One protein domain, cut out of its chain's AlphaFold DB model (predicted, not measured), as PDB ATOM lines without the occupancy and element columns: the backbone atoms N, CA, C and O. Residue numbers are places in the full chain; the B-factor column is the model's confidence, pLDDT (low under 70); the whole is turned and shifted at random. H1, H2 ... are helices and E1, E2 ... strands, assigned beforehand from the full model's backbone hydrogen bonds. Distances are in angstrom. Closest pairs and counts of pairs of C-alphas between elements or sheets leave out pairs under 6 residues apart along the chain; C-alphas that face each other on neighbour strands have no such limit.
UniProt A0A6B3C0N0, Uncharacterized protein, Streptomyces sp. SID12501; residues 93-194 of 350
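AT A GLANCE: This is residues 93 to 194 of the 350 residues of an uncharacterized protein of Streptomyces sp. SID12501 (UniProt A0A6B3C0N0). A small closed barrel of six antiparallel strands is the core, with two short helices, H2 and H3, packed on its outside and a short helix H1 also on it. Round the ring run E1, E2, E3, E6, E5, E4 and back to E1; the long strand E2 bends and pairs with E1 by its first residues and with E3 by the rest. The printed part has 102 residues with three named helices and six named strands, in the order E1 E2 E3 H1 E4 E5 H2 E6 H3, and its class is mixed, helices and strands. It is compact, with a radius of gyration of the C-alphas of 13.1 A and spans of 38 by 30 by 23 A.

IN THESE COORDINATES: The longest strand, E2, covers residues 108 to 118, 23.0 A from C-alpha 108 at (125.198, 116.016, 75.688) to C-alpha 118 at (143.972, 114.511, 62.493). E3 is residues 127 to 133, 19.1 A, and E6 is residues 181 to 186, 15.2 A. E5 is residues 161 to 165, 10.9 A, E4 residues 149 to 152, 10.0 A, and E1 residues 93 to 95, 7.2 A. H2 is residues 168 to 175, 10.4 A; H3 is residues 187 to 192, 8.5 A, ending with C-alpha 192 at (134.778, 112.903, 52.212); H1 is residues 142 to 145, 5.6 A.

HOW THE PARTS SIT: E1, E2 and E3 form a meander, each strand the antiparallel neighbour of the one before. E2 bends by 63 degrees at residue 112. N 94 and O 109 of the hairpin E1 and E2 are 2.9 A apart, within hydrogen-bond range, as are N 112 and O 131 of the hairpin E2 and E3 at 2.7 A. Round the ring follow N 130 and O 184 of E3 and E6 at 2.7 A, N 185 and O 164 of E6 and E5 at 2.8 A, N 150 and O 163 of the hairpin E4 and E5 at 2.8 A, and N 151 and O 95 of E4 and E1 at 2.8 A. H2 lies outside the barrel at a height of 8.5 A, over E3 and, only just, with 3 of its 8 C-alphas, over E6. On the local plane it runs across the strands, only just, at 61 degrees to E3; the closest C-alphas of H2 and E6 are Ala 171 and Ala 183, 5.7 A. H3 lies outside, over E3 at a height of 7.4 A, and stands up from the sheet, rising 55 degrees; its closest C-alphas to E5 are Ile 187 and Gly 163, 4.1 A. H1 is on the barrel, with C-alphas 145 and 165, the closest to E5, 6.8 A apart. H2 and H3 are apart. In H2 and H3 every O i to N i+4 pair is within hydrogen-bond range; H1 is too short for such a pair.

THE WHOLE: The C-alphas farthest apart, those of Gly 122 and Gly 156, are 41.5 A apart. The link E1 to E2, 12 residues, is long. The printed part has no cut. Its mean pLDDT is 90.8, and residue 155 is under 70.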
ATOM      1  N   SER A  93     126.147 123.741  71.214       96.00
ATOM      2  CA  SER A  93     125.545 122.742  72.091       96.00
ATOM      3  C   SER A  93     125.225 121.507  71.263       96.00
ATOM      4  O   SER A  93     124.600 121.615  70.205       96.00
ATOM      5  N   TRP A  94     125.648 120.342  71.741       96.62
ATOM      6  CA  TRP A  94     125.460 119.080  71.038       96.62
ATOM      7  C   TRP A  94     124.768 118.035  71.909       96.62
ATOM      8  O   TRP A  94     124.779 118.109  73.144       96.62
ATOM      9  N   TRP A  95     124.182 117.039  71.251       96.12
ATOM     10  CA  TRP A  95     123.664 115.833  71.886       96.12
ATOM     11  C   TRP A  95     123.786 114.609  70.968       96.12
ATOM     12  O   TRP A  95     123.904 114.756  69.755       96.12
ATOM     13  N   ALA A  96     123.779 113.409  71.546       95.81
ATOM     14  CA  ALA A  96     123.701 112.149  70.810       95.81
ATOM     15  C   ALA A  96     122.287 111.561  70.966       95.81
ATOM     16  O   ALA A  96     121.891 111.242  72.097       95.81
ATOM     17  N   PRO A  97     121.501 111.434  69.879       93.88
ATOM     18  CA  PRO A  97     120.125 110.946  69.947       93.88
ATOM     19  C   PRO A  97     120.048 109.432  70.173       93.88
ATOM     20  O   PRO A  97     119.116 108.962  70.829       93.88
ATOM     21  N   TYR A  98     121.032 108.678  69.671       95.00
ATOM     22  CA  TYR A  98     121.124 107.234  69.853       95.00
ATOM     23  C   TYR A  98     121.258 106.869  71.336       95.00
ATOM     24  O   TYR A  98     121.992 107.514  72.087       95.00
ATOM     25  N   ARG A  99     120.562 105.804  71.752       92.88
ATOM     26  CA  ARG A  99     120.646 105.253  73.107       92.88
ATOM     27  C   ARG A  99     120.863 103.741  73.048       92.88
ATOM     28  O   ARG A  99     119.972 103.043  72.567       92.88
ATOM     29  N   PRO A 100     121.966 103.222  73.615       91.06
ATOM     30  CA  PRO A 100     122.241 101.783  73.662       91.06
ATOM     31  C   PRO A 100     121.181 100.963  74.406       91.06
ATOM     32  O   PRO A 100     121.044  99.762  74.200       91.06
ATOM     33  N   GLY A 101     120.426 101.598  75.305       89.50
ATOM     34  CA  GLY A 101     119.328 100.961  76.017       89.50
ATOM     35  C   GLY A 101     118.492 101.962  76.815       89.50
ATOM     36  O   GLY A 101     118.847 103.138  76.909       89.50
ATOM     37  N   PRO A 102     117.396 101.512  77.444       86.38
ATOM     38  CA  PRO A 102     116.449 102.391  78.135       86.38
ATOM     39  C   PRO A 102     117.050 103.113  79.350       86.38
ATOM     40  O   PRO A 102     116.581 104.185  79.726       86.38
ATOM     41  N   HIS A 103     118.094 102.543  79.957       88.12
ATOM     42  CA  HIS A 103     118.779 103.105  81.127       88.12
ATOM     43  C   HIS A 103     119.929 104.053  80.772       88.12
ATOM     44  O   HIS A 103     120.485 104.698  81.656       88.12
ATOM     45  N   HIS A 104     120.274 104.154  79.489       89.62
ATOM     46  CA  HIS A 104     121.375 104.971  79.007       89.62
ATOM     47  C   HIS A 104     120.864 106.396  78.709       89.62
ATOM     48  O   HIS A 104     120.031 106.578  77.812       89.62
ATOM     49  N   PRO A 105     121.286 107.424  79.473       90.69
ATOM     50  CA  PRO A 105     120.835 108.795  79.248       90.69
ATOM     51  C   PRO A 105     121.433 109.350  77.948       90.69
ATOM     52  O   PRO A 105     122.556 109.008  77.606       90.69
ATOM     53  N   PRO A 106     120.753 110.236  77.209       90.00
ATOM     54  CA  PRO A 106     121.355 110.829  76.016       90.00
ATOM     55  C   PRO A 106     122.626 111.600  76.394       90.00
ATOM     56  O   PRO A 106     122.607 112.366  77.364       90.00
ATOM     57  N   LEU A 107     123.702 111.417  75.625       95.19
ATOM     58  CA  LEU A 107     124.926 112.193  75.813       95.19
ATOM     59  C   LEU A 107     124.701 113.625  75.336       95.19
ATOM     60  O   LEU A 107     124.006 113.855  74.345       95.19
ATOM     61  N   ARG A 108     125.275 114.596  76.048       95.88
ATOM     62  CA  ARG A 108     125.198 116.016  75.688       95.88
ATOM     63  C   ARG A 108     126.345 116.833  76.263       95.88
ATOM     64  O   ARG A 108     126.866 116.511  77.338       95.88
ATOM     65  N   GLY A 109     126.618 117.959  75.616       95.56
ATOM     66  CA  GLY A 109     127.552 118.971  76.095       95.56
ATOM     67  C   GLY A 109     127.770 120.078  75.073       95.56
ATOM     68  O   GLY A 109     126.826 120.504  74.410       95.56
ATOM     69  N   THR A 110     129.007 120.559  74.965       96.44
ATOM     70  CA  THR A 110     129.406 121.596  74.004       96.44
ATOM     71  C   THR A 110     130.615 121.178  73.176       96.44
ATOM     72  O   THR A 110     131.432 120.369  73.616       96.44
ATOM     73  N   VAL A 111     130.732 121.723  71.969       97.00
ATOM     74  CA  VAL A 111     131.929 121.574  71.138       97.00
ATOM     75  C   VAL A 111     133.025 122.479  71.711       97.00
ATOM     76  O   VAL A 111     132.902 123.703  71.679       97.00
ATOM     77  N   ASP A 112     134.095 121.905  72.253       96.19
ATOM     78  CA  ASP A 112     135.255 122.642  72.778       96.19
ATOM     79  C   ASP A 112     136.208 123.106  71.666       96.19
ATOM     80  O   ASP A 112     136.865 124.145  71.778       96.19
ATOM     81  N   GLY A 113     136.260 122.370  70.559       95.88
ATOM     82  CA  GLY A 113     137.194 122.630  69.472       95.88
ATOM     83  C   GLY A 113     136.923 121.780  68.239       95.88
ATOM     84  O   GLY A 113     136.260 120.747  68.306       95.88
ATOM     85  N   VAL A 114     137.461 122.227  67.109       96.75
ATOM     86  CA  VAL A 114     137.489 121.484  65.847       96.75
ATOM     87  C   VAL A 114     138.955 121.365  65.457       96.75
ATOM     88  O   VAL A 114     139.631 122.378  65.283       96.75
ATOM     89  N   LEU A 115     139.457 120.137  65.400       95.69
ATOM     90  CA  LEU A 115     140.837 119.832  65.048       95.69
ATOM     91  C   LEU A 115     140.863 119.356  63.593       95.69
ATOM     92  O   LEU A 115     140.369 118.257  63.326       95.69
ATOM     93  N   PRO A 116     141.386 120.154  62.652       95.19
ATOM     94  CA  PRO A 116     141.534 119.711  61.274       95.19
ATOM     95  C   PRO A 116     142.658 118.674  61.156       95.19
ATOM     96  O   PRO A 116     143.547 118.609  62.006       95.19
ATOM     97  N   ASP A 117     142.620 117.891  60.081       92.00
ATOM     98  CA  ASP A 117     143.730 117.050  59.612       92.00
ATOM     99  C   ASP A 117     144.327 116.074  60.647       92.00
ATOM    100  O   ASP A 117     145.529 115.792  60.638       92.00
ATOM    101  N   CYS A 118     143.505 115.513  61.538       92.25
ATOM    102  CA  CYS A 118     143.972 114.511  62.493       92.25
ATOM    103  C   CYS A 118     144.207 113.174  61.784       92.25
ATOM    104  O   CYS A 118     143.357 112.698  61.034       92.25
ATOM    105  N   ARG A 119     145.351 112.537  62.045       92.44
ATOM    106  CA  ARG A 119     145.732 111.254  61.437       92.44
ATOM    107  C   ARG A 119     146.063 110.250  62.523       92.44
ATOM    108  O   ARG A 119     146.714 110.598  63.506       92.44
ATOM    109  N   ARG A 120     145.654 108.997  62.326       87.31
ATOM    110  CA  ARG A 120     146.207 107.895  63.114       87.31
ATOM    111  C   ARG A 120     147.674 107.702  62.729       87.31
ATOM    112  O   ARG A 120     148.089 108.037  61.620       87.31
ATOM    113  N   ALA A 121     148.474 107.167  63.647       84.31
ATOM    114  CA  ALA A 121     149.870 106.863  63.354       84.31
ATOM    115  C   ALA A 121     149.964 105.890  62.163       84.31
ATOM    116  O   ALA A 121     149.456 104.776  62.244       84.31
ATOM    117  N   GLY A 122     150.609 106.327  61.077       86.44
ATOM    118  CA  GLY A 122     150.761 105.541  59.848       86.44
ATOM    119  C   GLY A 122     149.589 105.611  58.863       86.44
ATOM    120  O   GLY A 122     149.653 104.922  57.857       86.44
ATOM    121  N   ALA A 123     148.555 106.419  59.130       89.06
ATOM    122  CA  ALA A 123     147.439 106.615  58.205       89.06
ATOM    123  C   ALA A 123     147.749 107.685  57.146       89.06
ATOM    124  O   ALA A 123     148.294 108.756  57.456       89.06
ATOM    125  N   ASP A 124     147.328 107.422  55.909       90.31
ATOM    126  CA  ASP A 124     147.487 108.347  54.788       90.31
ATOM    127  C   ASP A 124     146.336 109.353  54.731       90.31
ATOM    128  O   ASP A 124     146.543 110.529  54.398       90.31
ATOM    129  N   ARG A 125     145.132 108.914  55.122       92.50
ATOM    130  CA  ARG A 125     143.935 109.758  55.180       92.50
ATOM    131  C   ARG A 125     143.837 110.487  56.525       92.50
ATOM    132  O   ARG A 125     144.118 109.934  57.589       92.50
ATOM    133  N   ALA A 126     143.441 111.756  56.470       93.50
ATOM    134  CA  ALA A 126     143.187 112.578  57.648       93.50
ATOM    135  C   ALA A 126     141.682 112.745  57.873       93.50
ATOM    136  O   ALA A 126     140.900 112.713  56.928       93.50
ATOM    137  N   LEU A 127     141.295 112.953  59.128       95.56
ATOM    138  CA  LEU A 127     139.925 113.216  59.541       95.56
ATOM    139  C   LEU A 127     139.889 114.495  60.380       95.56
ATOM    140  O   LEU A 127     140.690 114.672  61.298       95.56
ATOM    141  N   SER A 128     138.931 115.376  60.106       96.69
ATOM    142  CA  SER A 128     138.617 116.485  61.010       96.69
ATOM    143  C   SER A 128     137.864 115.952  62.228       96.69
ATOM    144  O   SER A 128     136.910 115.191  62.083       96.69
ATOM    145  N   VAL A 129     138.275 116.332  63.439       97.19
ATOM    146  CA  VAL A 129     137.720 115.782  64.687       97.19
ATOM    147  C   VAL A 129     137.132 116.896  65.554       97.19
ATOM    148  O   VAL A 129     137.758 117.937  65.757       97.19
ATOM    149  N   LEU A 130     135.960 116.657  66.144       97.75
ATOM    150  CA  LEU A 130     135.235 117.536  67.069       97.75
ATOM    151  C   LEU A 130     135.551 117.196  68.529       97.75
ATOM    152  O   LEU A 130     135.421 116.044  68.939       97.75
ATOM    153  N   GLU A 131     136.059 118.156  69.311       96.50
ATOM    154  CA  GLU A 131     136.313 118.018  70.760       96.50
ATOM    155  C   GLU A 131     135.012 118.274  71.480       96.50
ATOM    156  O   GLU A 131     134.455 119.359  71.368       96.50
ATOM    157  N   LEU A 132     134.514 117.268  72.191       96.56
ATOM    158  CA  LEU A 132     133.211 117.319  72.823       96.56
ATOM    159  C   LEU A 132     133.389 117.315  74.337       96.56
ATOM    160  O   LEU A 132     133.959 116.384  74.914       96.56
ATOM    161  N   THR A 133     132.879 118.355  74.990       94.94
ATOM    162  CA  THR A 133     132.724 118.353  76.444       94.94
ATOM    163  C   THR A 133     131.551 117.457  76.814       94.94
ATOM    164  O   THR A 133     130.534 117.434  76.120       94.94
ATOM    165  N   VAL A 134     131.673 116.715  77.910       93.12
ATOM    166  CA  VAL A 134     130.597 115.884  78.451       93.12
ATOM    167  C   VAL A 134     130.677 115.897  79.976       93.12
ATOM    168  O   VAL A 134     131.751 116.056  80.556       93.12
ATOM    169  N   GLY A 135     129.535 115.779  80.655       88.56
ATOM    170  CA  GLY A 135     129.527 115.713  82.119       88.56
ATOM    171  C   GLY A 135     130.242 114.445  82.627       88.56
ATOM    172  O   GLY A 135     130.048 113.393  82.023       88.56
ATOM    173  N   PRO A 136     130.974 114.482  83.759       84.06
ATOM    174  CA  PRO A 136     131.765 113.339  84.237       84.06
ATOM    175  C   PRO A 136     130.971 112.033  84.387       84.06
ATOM    176  O   PRO A 136     131.443 110.966  84.016       84.06
ATOM    177  N   LEU A 137     129.726 112.118  84.872       81.38
ATOM    178  CA  LEU A 137     128.847 110.953  85.045       81.38
ATOM    179  C   LEU A 137     128.407 110.317  83.717       81.38
ATOM    180  O   LEU A 137     128.100 109.134  83.688       81.38
ATOM    181  N   GLN A 138     128.367 111.094  82.632       85.69
ATOM    182  CA  GLN A 138     127.974 110.621  81.300       85.69
ATOM    183  C   GLN A 138     129.139 109.962  80.545       85.69
ATOM    184  O   GLN A 138     128.908 109.323  79.526       85.69
ATOM    185  N   MET A 139     130.380 110.103  81.026       82.94
ATOM    186  CA  MET A 139     131.540 109.444  80.416       82.94
ATOM    187  C   MET A 139     131.517 107.924  80.642       82.94
ATOM    188  O   MET A 139     132.054 107.153  79.849       82.94
ATOM    189  N   ILE A 140     130.873 107.477  81.724       84.38
ATOM    190  CA  ILE A 140     130.731 106.059  82.050       84.38
ATOM    191  C   ILE A 140     129.803 105.415  81.013       84.38
ATOM    192  O   ILE A 140     128.614 105.720  80.961       84.38
ATOM    193  N   GLY A 141     130.353 104.520  80.188       87.06
ATOM    194  CA  GLY A 141     129.601 103.822  79.139       87.06
ATOM    195  C   GLY A 141     129.457 104.600  77.826       87.06
ATOM    196  O   GLY A 141     128.670 104.193  76.975       87.06
ATOM    197  N   ALA A 142     130.212 105.685  77.626       90.38
ATOM    198  CA  ALA A 142     130.172 106.446  76.375       90.38
ATOM    199  C   ALA A 142     130.574 105.612  75.141       90.38
ATOM    200  O   ALA A 142     130.055 105.854  74.054       90.38
ATOM    201  N   ASP A 143     131.416 104.586  75.309       90.75
ATOM    202  CA  ASP A 143     131.822 103.684  74.221       90.75
ATOM    203  C   ASP A 143     130.637 102.936  73.588       90.75
ATOM    204  O   ASP A 143     130.682 102.598  72.409       90.75
ATOM    205  N   PHE A 144     129.531 102.736  74.313       92.56
ATOM    206  CA  PHE A 144     128.336 102.118  73.733       92.56
ATOM    207  C   PHE A 144     127.640 103.013  72.700       92.56
ATOM    208  O   PHE A 144     126.850 102.508  71.912       92.56
ATOM    209  N   TYR A 145     127.926 104.320  72.682       96.25
ATOM    210  CA  TYR A 145     127.364 105.285  71.729       96.25
ATOM    211  C   TYR A 145     128.207 105.426  70.458       96.25
ATOM    212  O   TYR A 145     127.866 106.225  69.582       96.25
ATOM    213  N   ALA A 146     129.315 104.691  70.365       96.69
ATOM    214  CA  ALA A 146     130.232 104.762  69.243       96.69
ATOM    215  C   ALA A 146     129.518 104.464  67.910       96.69
ATOM    216  O   ALA A 146     128.634 103.607  67.825       96.69
ATOM    217  N   GLY A 147     129.868 105.234  66.879       98.06
ATOM    218  CA  GLY A 147     129.217 105.211  65.567       98.06
ATOM    219  C   GLY A 147     127.893 105.974  65.495       98.06
ATOM    220  O   GLY A 147     127.389 106.215  64.401       98.06
ATOM    221  N   GLY A 148     127.339 106.412  66.629       97.69
ATOM    222  CA  GLY A 148     126.119 107.215  66.659       97.69
ATOM    223  C   GLY A 148     126.333 108.655  66.180       97.69
ATOM    224  O   GLY A 148     127.449 109.179  66.264       97.69
ATOM    225  N   PRO A 149     125.270 109.326  65.704       97.75
ATOM    226  CA  PRO A 149     125.358 110.715  65.277       97.75
ATOM    227  C   PRO A 149     125.550 111.662  66.469       97.75
ATOM    228  O   PRO A 149     125.050 111.431  67.572       97.75
ATOM    229  N   VAL A 150     126.241 112.768  66.215       97.75
ATOM    230  CA  VAL A 150     126.298 113.947  67.082       97.75
ATOM    231  C   VAL A 150     125.491 115.040  66.413       97.75
ATOM    232  O   VAL A 150     125.811 115.437  65.299       97.75
ATOM    233  N   GLU A 151     124.472 115.551  67.087       96.62
ATOM    234  CA  GLU A 151     123.615 116.610  66.565       96.62
ATOM    235  C   GLU A 151     123.842 117.932  67.290       96.62
ATOM    236  O   GLU A 151     124.035 117.959  68.509       96.62
ATOM    237  N   ARG A 152     123.704 119.042  66.567       95.69
ATOM    238  CA  ARG A 152     123.526 120.364  67.162       95.69
ATOM    239  C   ARG A 152     122.146 120.455  67.803       95.69
ATOM    240  O   ARG A 152     121.152 120.070  67.197       95.69
ATOM    241  N   ARG A 153     122.068 121.054  68.994       87.50
ATOM    242  CA  ARG A 153     120.801 121.373  69.658       87.50
ATOM    243  C   ARG A 153     120.789 122.797  70.202       87.50
ATOM    244  O   ARG A 153     121.636 123.153  71.009       87.50
ATOM    245  N   GLY A 154     119.749 123.564  69.874       72.56
ATOM    246  CA  GLY A 154     119.308 124.692  70.703       72.56
ATOM    247  C   GLY A 154     120.043 126.030  70.547       72.56
ATOM    248  O   GLY A 154     120.560 126.566  71.521       72.56
ATOM    249  N   SER A 155     119.971 126.652  69.371       59.47
ATOM    250  CA  SER A 155     120.433 128.040  69.159       59.47
ATOM    251  C   SER A 155     119.480 128.887  68.303       59.47
ATOM    252  O   SER A 155     119.867 129.926  67.775       59.47
ATOM    253  N   GLY A 156     118.233 128.437  68.123       74.81
ATOM    254  CA  GLY A 156     117.336 128.989  67.100       74.81
ATOM    255  C   GLY A 156     117.722 128.585  65.671       74.81
ATOM    256  O   GLY A 156     117.008 128.937  64.739       74.81
ATOM    257  N   MET A 157     118.818 127.836  65.509       75.38
ATOM    258  CA  MET A 157     119.169 127.136  64.276       75.38
ATOM    259  C   MET A 157     118.469 125.777  64.201       75.38
ATOM    260  O   MET A 157     118.045 125.231  65.225       75.38
ATOM    261  N   GLU A 158     118.340 125.253  62.984       85.62
ATOM    262  CA  GLU A 158     117.776 123.928  62.730       85.62
ATOM    263  C   GLU A 158     118.693 122.823  63.276       85.62
ATOM    264  O   GLU A 158     119.915 122.988  63.350       85.62
ATOM    265  N   ASP A 159     118.087 121.711  63.698       89.88
ATOM    266  CA  ASP A 159     118.826 120.533  64.152       89.88
ATOM    267  C   ASP A 159     119.598 119.955  62.961       89.88
ATOM    268  O   ASP A 159     119.018 119.722  61.897       89.88
ATOM    269  N   ALA A 160     120.894 119.725  63.147       94.25
ATOM    270  CA  ALA A 160     121.772 119.190  62.117       94.25
ATOM    271  C   ALA A 160     122.792 118.228  62.727       94.25
ATOM    272  O   ALA A 160     123.295 118.460  63.831       94.25
ATOM    273  N   VAL A 161     123.117 117.163  62.001       96.69
ATOM    274  CA  VAL A 161     124.207 116.249  62.335       96.69
ATOM    275  C   VAL A 161     125.532 116.957  62.078       96.69
ATOM    276  O   VAL A 161     125.808 117.428  60.979       96.69
ATOM    277  N   LEU A 162     126.341 117.020  63.125       98.00
ATOM    278  CA  LEU A 162     127.674 117.606  63.148       98.00
ATOM    279  C   LEU A 162     128.766 116.565  62.898       98.00
ATOM    280  O   LEU A 162     129.853 116.913  62.446       98.00
ATOM    281  N   GLY A 163     128.511 115.295  63.223       98.12
ATOM    282  CA  GLY A 163     129.531 114.260  63.129       98.12
ATOM    283  C   GLY A 163     129.115 112.885  63.637       98.12
ATOM    284  O   GLY A 163     127.951 112.652  63.957       98.12
ATOM    285  N   VAL A 164     130.097 111.987  63.734       98.44
ATOM    286  CA  VAL A 164     129.959 110.607  64.229       98.44
ATOM    287  C   VAL A 164     130.784 110.407  65.497       98.44
ATOM    288  O   VAL A 164     131.978 110.700  65.493       98.44
ATOM    289  N   LEU A 165     130.189 109.915  66.589       98.06
ATOM    290  CA  LEU A 165     130.930 109.613  67.819       98.06
ATOM    291  C   LEU A 165     131.985 108.536  67.558       98.06
ATOM    292  O   LEU A 165     131.663 107.466  67.047       98.06
ATOM    293  N   LEU A 166     133.235 108.816  67.932       97.06
ATOM    294  CA  LEU A 166     134.360 107.891  67.799       97.06
ATOM    295  C   LEU A 166     134.510 107.035  69.063       97.06
ATOM    296  O   LEU A 166     134.243 107.501  70.169       97.06
ATOM    297  N   GLU A 167     135.022 105.811  68.913       93.44
ATOM    298  CA  GLU A 167     135.501 105.010  70.048       93.44
ATOM    299  C   GLU A 167     136.613 105.747  70.802       93.44
ATOM    300  O   GLU A 167     137.462 106.399  70.186       93.44
ATOM    301  N   THR A 168     136.681 105.578  72.124       90.44
ATOM    302  CA  THR A 168     137.722 106.216  72.943       90.44
ATOM    303  C   THR A 168     139.139 105.857  72.467       90.44
ATOM    304  O   THR A 168     140.027 106.713  72.441       90.44
ATOM    305  N   GLU A 169     139.377 104.614  72.038       86.75
ATOM    306  CA  GLU A 169     140.676 104.184  71.492       86.75
ATOM    307  C   GLU A 169     141.007 104.883  70.165       86.75
ATOM    308  O   GLU A 169     142.112 105.406  69.996       86.75
ATOM    309  N   CYS A 170     140.027 104.969  69.257       85.31
ATOM    310  CA  CYS A 170     140.133 105.722  68.007       85.31
ATOM    311  C   CYS A 170     140.454 107.201  68.278       85.31
ATOM    312  O   CYS A 170     141.393 107.756  67.703       85.31
ATOM    313  N   ALA A 171     139.711 107.817  69.198       86.94
ATOM    314  CA  ALA A 171     139.863 109.210  69.586       86.94
ATOM    315  C   ALA A 171     141.269 109.513  70.122       86.94
ATOM    316  O   ALA A 171     141.889 110.494  69.704       86.94
ATOM    317  N   ARG A 172     141.804 108.651  70.999       87.19
ATOM    318  CA  ARG A 172     143.174 108.782  71.525       87.19
ATOM    319  C   ARG A 172     144.215 108.724  70.412       87.19
ATOM    320  O   ARG A 172     145.146 109.527  70.417       87.19
ATOM    321  N   GLY A 173     144.038 107.820  69.446       81.44
ATOM    322  CA  GLY A 173     144.928 107.693  68.291       81.44
ATOM    323  C   GLY A 173     144.954 108.932  67.388       81.44
ATOM    324  O   GLY A 173     145.975 109.196  66.764       81.44
ATOM    325  N   LEU A 174     143.860 109.700  67.347       79.25
ATOM    326  CA  LEU A 174     143.730 110.904  66.519       79.25
ATOM    327  C   LEU A 174     144.135 112.202  67.240       79.25
ATOM    328  O   LEU A 174     144.464 113.180  66.573       79.25
ATOM    329  N   ARG A 175     144.081 112.250  68.581       79.38
ATOM    330  CA  ARG A 175     144.162 113.514  69.352       79.38
ATOM    331  C   ARG A 175     145.179 113.549  70.489       79.38
ATOM    332  O   ARG A 175     145.440 114.624  71.024       79.38
ATOM    333  N   GLY A 176     145.728 112.404  70.892       74.12
ATOM    334  CA  GLY A 176     146.562 112.284  72.094       74.12
ATOM    335  C   GLY A 176     145.773 112.031  73.395       74.12
ATOM    336  O   GLY A 176     144.587 111.713  73.369       74.12
ATOM    337  N   ASP A 177     146.440 112.132  74.556       74.12
ATOM    338  CA  ASP A 177     145.957 111.639  75.873       74.12
ATOM    339  C   ASP A 177     145.082 112.651  76.658       74.12
ATOM    340  O   ASP A 177     145.330 112.932  77.833       74.12
ATOM    341  N   ARG A 178     144.050 113.236  76.032       73.81
ATOM    342  CA  ARG A 178     143.018 114.000  76.769       73.81
ATOM    343  C   ARG A 178     141.972 113.030  77.328       73.81
ATOM    344  O   ARG A 178     141.246 112.402  76.569       73.81
ATOM    345  N   ARG A 179     141.913 112.886  78.657       70.75
ATOM    346  CA  ARG A 179     141.124 111.834  79.333       70.75
ATOM    347  C   ARG A 179     139.664 112.188  79.629       70.75
ATOM    348  O   ARG A 179     138.886 111.278  79.884       70.75
ATOM    349  N   ASP A 180     139.298 113.465  79.534       78.19
ATOM    350  CA  ASP A 180     137.988 113.968  79.981       78.19
ATOM    351  C   ASP A 180     137.120 114.531  78.842       78.19
ATOM    352  O   ASP A 180     136.143 115.240  79.090       78.19
ATOM    353  N   SER A 181     137.461 114.243  77.584       88.12
ATOM    354  CA  SER A 181     136.698 114.688  76.415       88.12
ATOM    355  C   SER A 181     136.293 113.520  75.525       88.12
ATOM    356  O   SER A 181     137.032 112.551  75.356       88.12
ATOM    357  N   LEU A 182     135.104 113.635  74.934       95.25
ATOM    358  CA  LEU A 182     134.686 112.767  73.840       95.25
ATOM    359  C   LEU A 182     135.180 113.342  72.511       95.25
ATOM    360  O   LEU A 182     135.508 114.531  72.392       95.25
ATOM    361  N   ALA A 183     135.227 112.489  71.495       96.50
ATOM    362  CA  ALA A 183     135.566 112.886  70.142       96.50
ATOM    363  C   ALA A 183     134.507 112.413  69.153       96.50
ATOM    364  O   ALA A 183     133.954 111.323  69.294       96.50
ATOM    365  N   ALA A 184     134.276 113.225  68.128       97.88
ATOM    366  CA  ALA A 184     133.505 112.828  66.963       97.88
ATOM    367  C   ALA A 184     134.271 113.150  65.681       97.88
ATOM    368  O   ALA A 184     134.992 114.142  65.644       97.88
ATOM    369  N   GLY A 185     134.129 112.335  64.640       97.81
ATOM    370  CA  GLY A 185     134.540 112.723  63.292       97.81
ATOM    371  C   GLY A 185     133.583 113.789  62.771       97.81
ATOM    372  O   GLY A 185     132.375 113.594  62.859       97.81
ATOM    373  N   ASP A 186     134.103 114.906  62.273       97.94
ATOM    374  CA  ASP A 186     133.303 115.955  61.631       97.94
ATOM    375  C   ASP A 186     132.571 115.394  60.406       97.94
ATOM    376  O   ASP A 186     133.163 114.652  59.621       97.94
ATOM    377  N   ILE A 187     131.295 115.747  60.232       97.25
ATOM    378  CA  ILE A 187     130.443 115.157  59.190       97.25
ATOM    379  C   ILE A 187     130.984 115.384  57.774       97.25
ATOM    380  O   ILE A 187     130.868 114.492  56.941       97.25
ATOM    381  N   GLY A 188     131.626 116.528  57.509       94.81
ATOM    382  CA  GLY A 188     132.255 116.789  56.216       94.81
ATOM    383  C   GLY A 188     133.415 115.831  55.972       94.81
ATOM    384  O   GLY A 188     133.428 115.119  54.974       94.81
ATOM    385  N   GLY A 189     134.327 115.728  56.944       94.94
ATOM    386  CA  GLY A 189     135.452 114.792  56.865       94.94
ATOM    387  C   GLY A 189     135.029 113.319  56.805       94.94
ATOM    388  O   GLY A 189     135.712 112.515  56.185       94.94
ATOM    389  N   VAL A 190     133.905 112.962  57.430       96.31
ATOM    390  CA  VAL A 190     133.326 111.613  57.379       96.31
ATOM    391  C   VAL A 190     132.772 111.293  55.991       96.31
ATOM    392  O   VAL A 190     133.020 110.200  55.492       96.31
ATOM    393  N   ILE A 191     132.039 112.216  55.364       94.88
ATOM    394  CA  ILE A 191     131.494 112.019  54.010       94.88
ATOM    395  C   ILE A 191     132.633 111.949  52.990       94.88
ATOM    396  O   ILE A 191     132.668 111.022  52.183       94.88
ATOM    397  N   ASP A 192     133.598 112.865  53.084       92.88
ATOM    398  CA  ASP A 192     134.778 112.903  52.212       92.88
ATOM    399  C   ASP A 192     135.659 111.650  52.369       92.88
ATOM    400  O   ASP A 192     136.456 111.323  51.488       92.88
ATOM    401  N   ALA A 193     135.521 110.926  53.485       94.94
ATOM    402  CA  ALA A 193     136.265 109.703  53.731       94.94
ATOM    403  C   ALA A 193     135.750 108.487  52.951       94.94
ATOM    404  O   ALA A 193     136.465 107.491  52.963       94.94
ATOM    405  N   PHE A 194     134.605 108.538  52.268       95.00
ATOM    406  CA  PHE A 194     134.083 107.391  51.519       95.00
ATOM    407  C   PHE A 194     133.986 107.673  50.027       95.00
ATOM    408  O   PHE A 194     133.270 108.579  49.591       95.00
TER     409      PHE A 194